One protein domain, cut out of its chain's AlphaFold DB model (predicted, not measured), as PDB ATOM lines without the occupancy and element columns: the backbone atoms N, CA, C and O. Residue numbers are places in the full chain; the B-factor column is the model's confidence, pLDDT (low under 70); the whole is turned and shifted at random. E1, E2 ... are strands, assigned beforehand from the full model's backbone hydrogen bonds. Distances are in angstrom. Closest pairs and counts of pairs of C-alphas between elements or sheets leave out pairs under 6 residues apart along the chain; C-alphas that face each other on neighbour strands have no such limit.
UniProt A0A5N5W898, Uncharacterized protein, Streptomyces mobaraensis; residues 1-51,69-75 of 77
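Overview. This is residues 1 to 51 and 69 to 75 of the 77 residues of an uncharacterized protein of Streptomyces mobaraensis (UniProt A0A5N5W898). A single strongly twisted sheet of antiparallel strands, with no named helix over it, in which the long hairpin E1 and E2 bends and the shorter E3 and E4 lie side by side next to the straighter part of E2. Residues 2 and 3 fold back beside the beginning of E1. The printed part has 58 residues, 37 of them in four named strands, E1, E2, E3 and E4 along the chain and in the same order across the sheet, and its class is all strand. It is elongated, 38 by 22 by 14 A, and only just loose, close to compact, with a radius of gyration of the C-alphas of 12.5 A.

Arrangement. Residues 2 to 3 pair antiparallel with residues 9 to 10 of E1, residues 9 to 20, an edge strand that bends by 67 degrees at residue 17. E2, residues 26 to 37, forms a hairpin with E1 at 155 degrees between directions; N 11 and O 36 are 2.9 A apart, within hydrogen-bond range. E2 bends by 66 degrees at residue 34. E3, residues 43 to 50, forms a hairpin with E2 at 147 degrees, with N 30 and O 46 at 2.8 A; the C-alphas of 33 and 43 face each other at 4.5 A. E1, E2 and E3 are a meander, each strand the antiparallel neighbour of the one before. E4, residues 71 to 75, is the other edge strand, antiparallel to E3 at 172 degrees, with N 74 and O 45 at 2.8 A. E1 and E4 are apart.

Along the chain. E1 begins at C-alpha 9, (-1.713, -34.427, 1.717), and is 29.0 A long. E2 is 29.3 A long, E3 23.2 A and E4 13.3 A, ending at C-alpha 75, (-8.504, -31.302, -9.420).

Size, cuts and confidence. The C-alphas farthest apart, of Gly 7 and Asn 23, are 37.9 A apart. Residues 52 to 68 are not printed; C-alphas 51 and 69 across the cut are 6.3 A apart. The links E1 to E2 and E2 to E3 are tight. No printed residue has a pLDDT under 70.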
ATOM      1  N   MET A   1       0.179 -40.891  -3.388       89.50
ATOM      2  CA  MET A   1      -0.035 -39.848  -2.366       89.50
ATOM      3  C   MET A   1       0.622 -38.566  -2.849       89.50
ATOM      4  O   MET A   1       1.718 -38.649  -3.390       89.50
ATOM      5  N   TYR A   2      -0.060 -37.430  -2.721       93.38
ATOM      6  CA  TYR A   2       0.456 -36.102  -3.063       93.38
ATOM      7  C   TYR A   2       0.727 -35.308  -1.794       93.38
ATOM      8  O   TYR A   2      -0.042 -35.401  -0.836       93.38
ATOM      9  N   HIS A   3       1.798 -34.521  -1.824       96.12
ATOM     10  CA  HIS A   3       2.176 -33.589  -0.770       96.12
ATOM     11  C   HIS A   3       2.062 -32.172  -1.323       96.12
ATOM     12  O   HIS A   3       2.653 -31.862  -2.359       96.12
ATOM     13  N   TRP A   4       1.284 -31.333  -0.651       94.56
ATOM     14  CA  TRP A   4       1.070 -29.947  -1.049       94.56
ATOM     15  C   TRP A   4       2.069 -29.033  -0.344       94.56
ATOM     16  O   TRP A   4       2.530 -29.323   0.759       94.56
ATOM     17  N   ASN A   5       2.366 -27.885  -0.949       95.81
ATOM     18  CA  ASN A   5       3.219 -26.858  -0.339       95.81
ATOM     19  C   ASN A   5       2.623 -26.253   0.948       95.81
ATOM     20  O   ASN A   5       3.340 -25.615   1.710       95.81
ATOM     21  N   THR A   6       1.334 -26.475   1.208       96.19
ATOM     22  CA  THR A   6       0.656 -26.131   2.464       96.19
ATOM     23  C   THR A   6       0.921 -27.133   3.594       96.19
ATOM     24  O   THR A   6       0.433 -26.938   4.702       96.19
ATOM     25  N   GLY A   7       1.637 -28.232   3.330       97.06
ATOM     26  CA  GLY A   7       1.836 -29.342   4.271       97.06
ATOM     27  C   GLY A   7       0.691 -30.361   4.292       97.06
ATOM     28  O   GLY A   7       0.840 -31.444   4.857       97.06
ATOM     29  N   ALA A   8      -0.438 -30.065   3.642       97.56
ATOM     30  CA  ALA A   8      -1.527 -31.020   3.485       97.56
ATOM     31  C   ALA A   8      -1.136 -32.178   2.551       97.56
ATOM     32  O   ALA A   8      -0.204 -32.083   1.746       97.56
ATOM     33  N   THR A   9      -1.903 -33.267   2.599       98.12
ATOM     34  CA  THR A   9      -1.713 -34.427   1.717       98.12
ATOM     35  C   THR A   9      -3.021 -34.843   1.061       98.12
ATOM     36  O   THR A   9      -4.090 -34.548   1.590       98.12
ATOM     37  N   SER A  10      -2.938 -35.518  -0.086       97.81
ATOM     38  CA  SER A  10      -4.084 -36.150  -0.754       97.81
ATOM     39  C   SER A  10      -3.733 -37.575  -1.169       97.81
ATOM     40  O   SER A  10      -2.689 -37.821  -1.789       97.81
ATOM     41  N   VAL A  11      -4.619 -38.526  -0.882       97.94
ATOM     42  CA  VAL A  11      -4.537 -39.885  -1.426       97.94
ATOM     43  C   VAL A  11      -5.470 -39.965  -2.623       97.94
ATOM     44  O   VAL A  11      -6.655 -39.678  -2.510       97.94
ATOM     45  N   VAL A  12      -4.916 -40.322  -3.781       97.06
ATOM     46  CA  VAL A  12      -5.664 -40.458  -5.032       97.06
ATOM     47  C   VAL A  12      -5.614 -41.907  -5.464       97.06
ATOM     48  O   VAL A  12      -4.524 -42.459  -5.634       97.06
ATOM     49  N   GLU A  13      -6.786 -42.480  -5.687       97.19
ATOM     50  CA  GLU A  13      -6.949 -43.773  -6.336       97.19
ATOM     51  C   GLU A  13      -7.385 -43.536  -7.775       97.19
ATOM     52  O   GLU A  13      -8.309 -42.772  -8.048       97.19
ATOM     53  N   GLY A  14      -6.687 -44.145  -8.725       92.50
ATOM     54  CA  GLY A  14      -6.912 -43.856 -10.130       92.50
ATOM     55  C   GLY A  14      -6.434 -44.959 -11.047       92.50
ATOM     56  O   GLY A  14      -5.828 -45.945 -10.633       92.50
ATOM     57  N   ARG A  15      -6.718 -44.763 -12.330       93.06
ATOM     58  CA  ARG A  15      -6.372 -45.681 -13.414       93.06
ATOM     59  C   ARG A  15      -5.837 -44.911 -14.609       93.06
ATOM     60  O   ARG A  15      -6.244 -43.775 -14.869       93.06
ATOM     61  N   PHE A  16      -4.944 -45.546 -15.358       91.00
ATOM     62  CA  PHE A  16      -4.468 -45.009 -16.626       91.00
ATOM     63  C   PHE A  16      -5.599 -45.024 -17.659       91.00
ATOM     64  O   PHE A  16      -6.323 -46.010 -17.793       91.00
ATOM     65  N   LYS A  17      -5.753 -43.913 -18.376       90.06
ATOM     66  CA  LYS A  17      -6.686 -43.760 -19.499       90.06
ATOM     67  C   LYS A  17      -5.959 -43.751 -20.834       90.06
ATOM     68  O   LYS A  17      -6.461 -44.310 -21.799       90.06
ATOM     69  N   VAL A  18      -4.784 -43.129 -20.874       91.75
ATOM     70  CA  VAL A  18      -3.963 -42.990 -22.078       91.75
ATOM     71  C   VAL A  18      -2.519 -43.330 -21.733       91.75
ATOM     72  O   VAL A  18      -2.018 -42.906 -20.692       91.75
ATOM     73  N   ASN A  19      -1.856 -44.084 -22.609       92.19
ATOM     74  CA  ASN A  19      -0.424 -44.370 -22.547       92.19
ATOM     75  C   ASN A  19       0.120 -44.414 -23.978       92.19
ATOM     76  O   ASN A  19       0.070 -45.449 -24.642       92.19
ATOM     77  N   LEU A  20       0.584 -43.266 -24.461       91.44
ATOM     78  CA  LEU A  20       1.126 -43.104 -25.807       91.44
ATOM     79  C   LEU A  20       2.644 -42.977 -25.745       91.44
ATOM     80  O   LEU A  20       3.198 -42.498 -24.757       91.44
ATOM     81  N   LYS A  21       3.311 -43.405 -26.819       90.12
ATOM     82  CA  LYS A  21       4.770 -43.313 -26.961       90.12
ATOM     83  C   LYS A  21       5.205 -42.698 -28.303       90.12
ATOM     84  O   LYS A  21       6.018 -43.311 -28.998       90.12
ATOM     85  N   PRO A  22       4.654 -41.545 -28.731       86.25
ATOM     86  CA  PRO A  22       5.041 -40.930 -29.999       86.25
ATOM     87  C   PRO A  22       6.535 -40.601 -29.984       86.25
ATOM     88  O   PRO A  22       7.019 -39.950 -29.058       86.25
ATOM     89  N   ASN A  23       7.270 -41.064 -30.996       84.50
ATOM     90  CA  ASN A  23       8.711 -40.827 -31.137       84.50
ATOM     91  C   ASN A  23       9.509 -41.157 -29.855       84.50
ATOM     92  O   ASN A  23      10.457 -40.461 -29.501       84.50
ATOM     93  N   GLY A  24       9.076 -42.178 -29.106       82.44
ATOM     94  CA  GLY A  24       9.708 -42.602 -27.854       82.44
ATOM     95  C   GLY A  24       9.379 -41.751 -26.619       82.44
ATOM     96  O   GLY A  24       9.772 -42.136 -25.520       82.44
ATOM     97  N   THR A  25       8.639 -40.645 -26.753       89.06
ATOM     98  CA  THR A  25       8.188 -39.815 -25.622       89.06
ATOM     99  C   THR A  25       6.994 -40.459 -24.940       89.06
ATOM    100  O   THR A  25       5.957 -40.648 -25.568       89.06
ATOM    101  N   THR A  26       7.099 -40.764 -23.648       91.44
ATOM    102  CA  THR A  26       5.990 -41.373 -22.906       91.44
ATOM    103  C   THR A  26       5.000 -40.301 -22.459       91.44
ATOM    104  O   THR A  26       5.343 -39.426 -21.668       91.44
ATOM    105  N   VAL A  27       3.760 -40.388 -22.939       95.06
ATOM    106  CA  VAL A  27       2.645 -39.517 -22.547       95.06
ATOM    107  C   VAL A  27       1.586 -40.359 -21.848       95.06
ATOM    108  O   VAL A  27       0.973 -41.238 -22.458       95.06
ATOM    109  N   VAL A  28       1.367 -40.094 -20.563       95.69
ATOM    110  CA  VAL A  28       0.415 -40.835 -19.730       95.69
ATOM    111  C   VAL A  28      -0.653 -39.892 -19.208       95.69
ATOM    112  O   VAL A  28      -0.329 -38.906 -18.553       95.69
ATOM    113  N   VAL A  29      -1.921 -40.235 -19.438       96.94
ATOM    114  CA  VAL A  29      -3.060 -39.572 -18.792       96.94
ATOM    115  C   VAL A  29      -3.709 -40.551 -17.827       96.94
ATOM    116  O   VAL A  29      -4.085 -41.661 -18.217       96.94
ATOM    117  N   ALA A  30      -3.841 -40.145 -16.571       96.62
ATOM    118  CA  ALA A  30      -4.519 -40.891 -15.521       96.62
ATOM    119  C   ALA A  30      -5.709 -40.091 -14.990       96.62
ATOM    120  O   ALA A  30      -5.648 -38.870 -14.866       96.62
ATOM    121  N   THR A  31      -6.782 -40.799 -14.658       97.44
ATOM    122  CA  THR A  31      -7.951 -40.231 -13.975       97.44
ATOM    123  C   THR A  31      -8.127 -40.925 -12.639       97.44
ATOM    124  O   THR A  31      -7.975 -42.151 -12.582       97.44
ATOM    125  N   GLY A  32      -8.498 -40.189 -11.600       96.94
ATOM    126  CA  GLY A  32      -8.711 -40.762 -10.273       96.94
ATOM    127  C   GLY A  32      -9.602 -39.916  -9.379       96.94
ATOM    128  O   GLY A  32      -9.965 -38.800  -9.741       96.94
ATOM    129  N   SER A  33      -9.921 -40.446  -8.208       98.12
ATOM    130  CA  SER A  33     -10.657 -39.772  -7.139       98.12
ATOM    131  C   SER A  33      -9.761 -39.575  -5.927       98.12
ATOM    132  O   SER A  33      -8.963 -40.452  -5.584       98.12
ATOM    133  N   VAL A  34      -9.900 -38.431  -5.263       98.19
ATOM    134  CA  VAL A  34      -9.248 -38.180  -3.979       98.19
ATOM    135  C   VAL A  34     -10.042 -38.893  -2.885       98.19
ATOM    136  O   VAL A  34     -11.159 -38.493  -2.562       98.19
ATOM    137  N   VAL A  35      -9.470 -39.952  -2.319       98.44
ATOM    138  CA  VAL A  35     -10.136 -40.798  -1.316       98.44
ATOM    139  C   VAL A  35      -9.899 -40.326   0.118       98.44
ATOM    140  O   VAL A  35     -10.677 -40.653   1.007       98.44
ATOM    141  N   SER A  36      -8.853 -39.531   0.361       98.25
ATOM    142  CA  SER A  36      -8.611 -38.910   1.667       98.25
ATOM    143  C   SER A  36      -7.678 -37.699   1.582       98.25
ATOM    144  O   SER A  36      -6.921 -37.539   0.619       98.25
ATOM    145  N   GLY A  37      -7.728 -36.851   2.615       97.69
ATOM    146  CA  GLY A  37      -6.905 -35.649   2.739       97.69
ATOM    147  C   GLY A  37      -7.526 -34.408   2.092       97.69
ATOM    148  O   GLY A  37      -8.746 -34.290   1.979       97.69
ATOM    149  N   ALA A  38      -6.686 -33.457   1.685       97.56
ATOM    150  CA  ALA A  38      -7.136 -32.256   0.990       97.56
ATOM    151  C   ALA A  38      -7.860 -32.632  -0.310       97.56
ATOM    152  O   ALA A  38      -7.403 -33.516  -1.031       97.56
ATOM    153  N   PHE A  39      -8.960 -31.938  -0.613       97.38
ATOM    154  CA  PHE A  39      -9.810 -32.190  -1.784       97.38
ATOM    155  C   PHE A  39     -10.500 -33.565  -1.797       97.38
ATOM    156  O   PHE A  39     -10.854 -34.047  -2.868       97.38
ATOM    157  N   ALA A  40     -10.687 -34.217  -0.643       98.31
ATOM    158  CA  ALA A  40     -11.440 -35.470  -0.557       98.31
ATOM    159  C   ALA A  40     -12.810 -35.364  -1.252       98.31
ATOM    160  O   ALA A  40     -13.527 -34.380  -1.081       98.31
ATOM    161  N   GLY A  41     -13.150 -36.375  -2.054       97.88
ATOM    162  CA  GLY A  41     -14.348 -36.389  -2.902       97.88
ATOM    163  C   GLY A  41     -14.153 -35.773  -4.293       97.88
ATOM    164  O   GLY A  41     -14.948 -36.052  -5.189       97.88
ATOM    165  N   ALA A  42     -13.081 -35.007  -4.518       98.38
ATOM    166  CA  ALA A  42     -12.780 -34.455  -5.832       98.38
ATOM    167  C   ALA A  42     -12.287 -35.527  -6.817       98.38
ATOM    168  O   ALA A  42     -11.698 -36.553  -6.461       98.38
ATOM    169  N   THR A  43     -12.472 -35.231  -8.097       98.06
ATOM    170  CA  THR A  43     -11.891 -35.963  -9.221       98.06
ATOM    171  C   THR A  43     -10.584 -35.324  -9.667       98.06
ATOM    172  O   THR A  43     -10.328 -34.141  -9.444       98.06
ATOM    173  N   THR A  44      -9.729 -36.123 -10.293       97.75
ATOM    174  CA  THR A  44      -8.405 -35.705 -10.739       97.75
ATOM    175  C   THR A  44      -8.148 -36.166 -12.165       97.75
ATOM    176  O   THR A  44      -8.479 -37.298 -12.534       97.75
ATOM    177  N   VAL A  45      -7.516 -35.301 -12.953       97.69
ATOM    178  CA  VAL A  45      -6.903 -35.646 -14.238       97.69
ATOM    179  C   VAL A  45      -5.430 -35.297 -14.138       97.69
ATOM    180  O   VAL A  45      -5.079 -34.154 -13.860       97.69
ATOM    181  N   GLN A  46      -4.565 -36.280 -14.350       96.56
ATOM    182  CA  GLN A  46      -3.122 -36.092 -14.350       96.56
ATOM    183  C   GLN A  46      -2.551 -36.429 -15.719       96.56
ATOM    184  O   GLN A  46      -2.792 -37.522 -16.230       96.56
ATOM    185  N   THR A  47      -1.720 -35.538 -16.251       97.00
ATOM    186  CA  THR A  47      -0.945 -35.767 -17.470       97.00
ATOM    187  C   THR A  47       0.538 -35.778 -17.125       97.00
ATOM    188  O   THR A  47       1.043 -34.858 -16.483       97.00
ATOM    189  N   LYS A  48       1.246 -36.824 -17.553       95.31
ATOM    190  CA  LYS A  48       2.702 -36.957 -17.434       95.31
ATOM    191  C   LYS A  48       3.304 -37.015 -18.823       95.31
ATOM    192  O   LYS A  48       2.853 -37.813 -19.646       95.31
ATOM    193  N   ILE A  49       4.333 -36.215 -19.058       95.75
ATOM    194  CA  ILE A  49       5.119 -36.258 -20.288       95.75
ATOM    195  C   ILE A  49       6.550 -36.556 -19.867       95.75
ATOM    196  O   ILE A  49       7.139 -35.789 -19.114       95.75
ATOM    197  N   LEU A  50       7.094 -37.679 -20.322       93.50
ATOM    198  CA  LEU A  50       8.484 -38.067 -20.111       93.50
ATOM    199  C   LEU A  50       9.162 -38.080 -21.486       93.50
ATOM    200  O   LEU A  50       9.048 -39.081 -22.208       93.50
ATOM    201  N   PRO A  51       9.789 -36.958 -21.892       89.06
ATOM    202  CA  PRO A  51      10.524 -36.870 -23.143       89.06
ATOM    203  C   PRO A  51      11.635 -37.905 -23.194       89.06
ATOM    204  O   PRO A  51      12.305 -38.176 -22.196       89.06
ATOM    205  N   GLY A  69      10.273 -35.513 -16.555       92.69
ATOM    206  CA  GLY A  69       9.549 -34.539 -17.349       92.69
ATOM    207  C   GLY A  69       8.369 -33.939 -16.595       92.69
ATOM    208  O   GLY A  69       8.162 -34.253 -15.417       92.69
ATOM    209  N   PRO A  70       7.627 -33.032 -17.245       95.50
ATOM    210  CA  PRO A  70       6.562 -32.304 -16.586       95.50
ATOM    211  C   PRO A  70       5.384 -33.214 -16.233       95.50
ATOM    212  O   PRO A  70       5.009 -34.141 -16.961       95.50
ATOM    213  N   VAL A  71       4.763 -32.879 -15.106       94.88
ATOM    214  CA  VAL A  71       3.506 -33.455 -14.643       94.88
ATOM    215  C   VAL A  71       2.540 -32.308 -14.386       94.88
ATOM    216  O   VAL A  71       2.865 -31.387 -13.641       94.88
ATOM    217  N   SER A  72       1.354 -32.372 -14.983       95.94
ATOM    218  CA  SER A  72       0.238 -31.486 -14.659       95.94
ATOM    219  C   SER A  72      -0.886 -32.286 -14.013       95.94
ATOM    220  O   SER A  72      -1.096 -33.462 -14.321       95.94
ATOM    221  N   MET A  73      -1.593 -31.654 -13.082       94.88
ATOM    222  CA  MET A  73      -2.729 -32.246 -12.394       94.88
ATOM    223  C   MET A  73      -3.830 -31.205 -12.268       94.88
ATOM    224  O   MET A  73      -3.597 -30.099 -11.784       94.88
ATOM    225  N   THR A  74      -5.027 -31.582 -12.686       97.56
ATOM    226  CA  THR A  74      -6.253 -30.823 -12.474       97.56
ATOM    227  C   THR A  74      -7.082 -31.555 -11.434       97.56
ATOM    228  O   THR A  74      -7.236 -32.774 -11.516       97.56
ATOM    229  N   VAL A  75      -7.594 -30.811 -10.457       96.69
ATOM    230  CA  VAL A  75      -8.504 -31.302  -9.420       96.69
ATOM    231  C   VAL A  75      -9.841 -30.591  -9.604       96.69
ATOM    232  O   VAL A  75      -9.864 -29.374  -9.778       96.69
TER     233      VAL A  75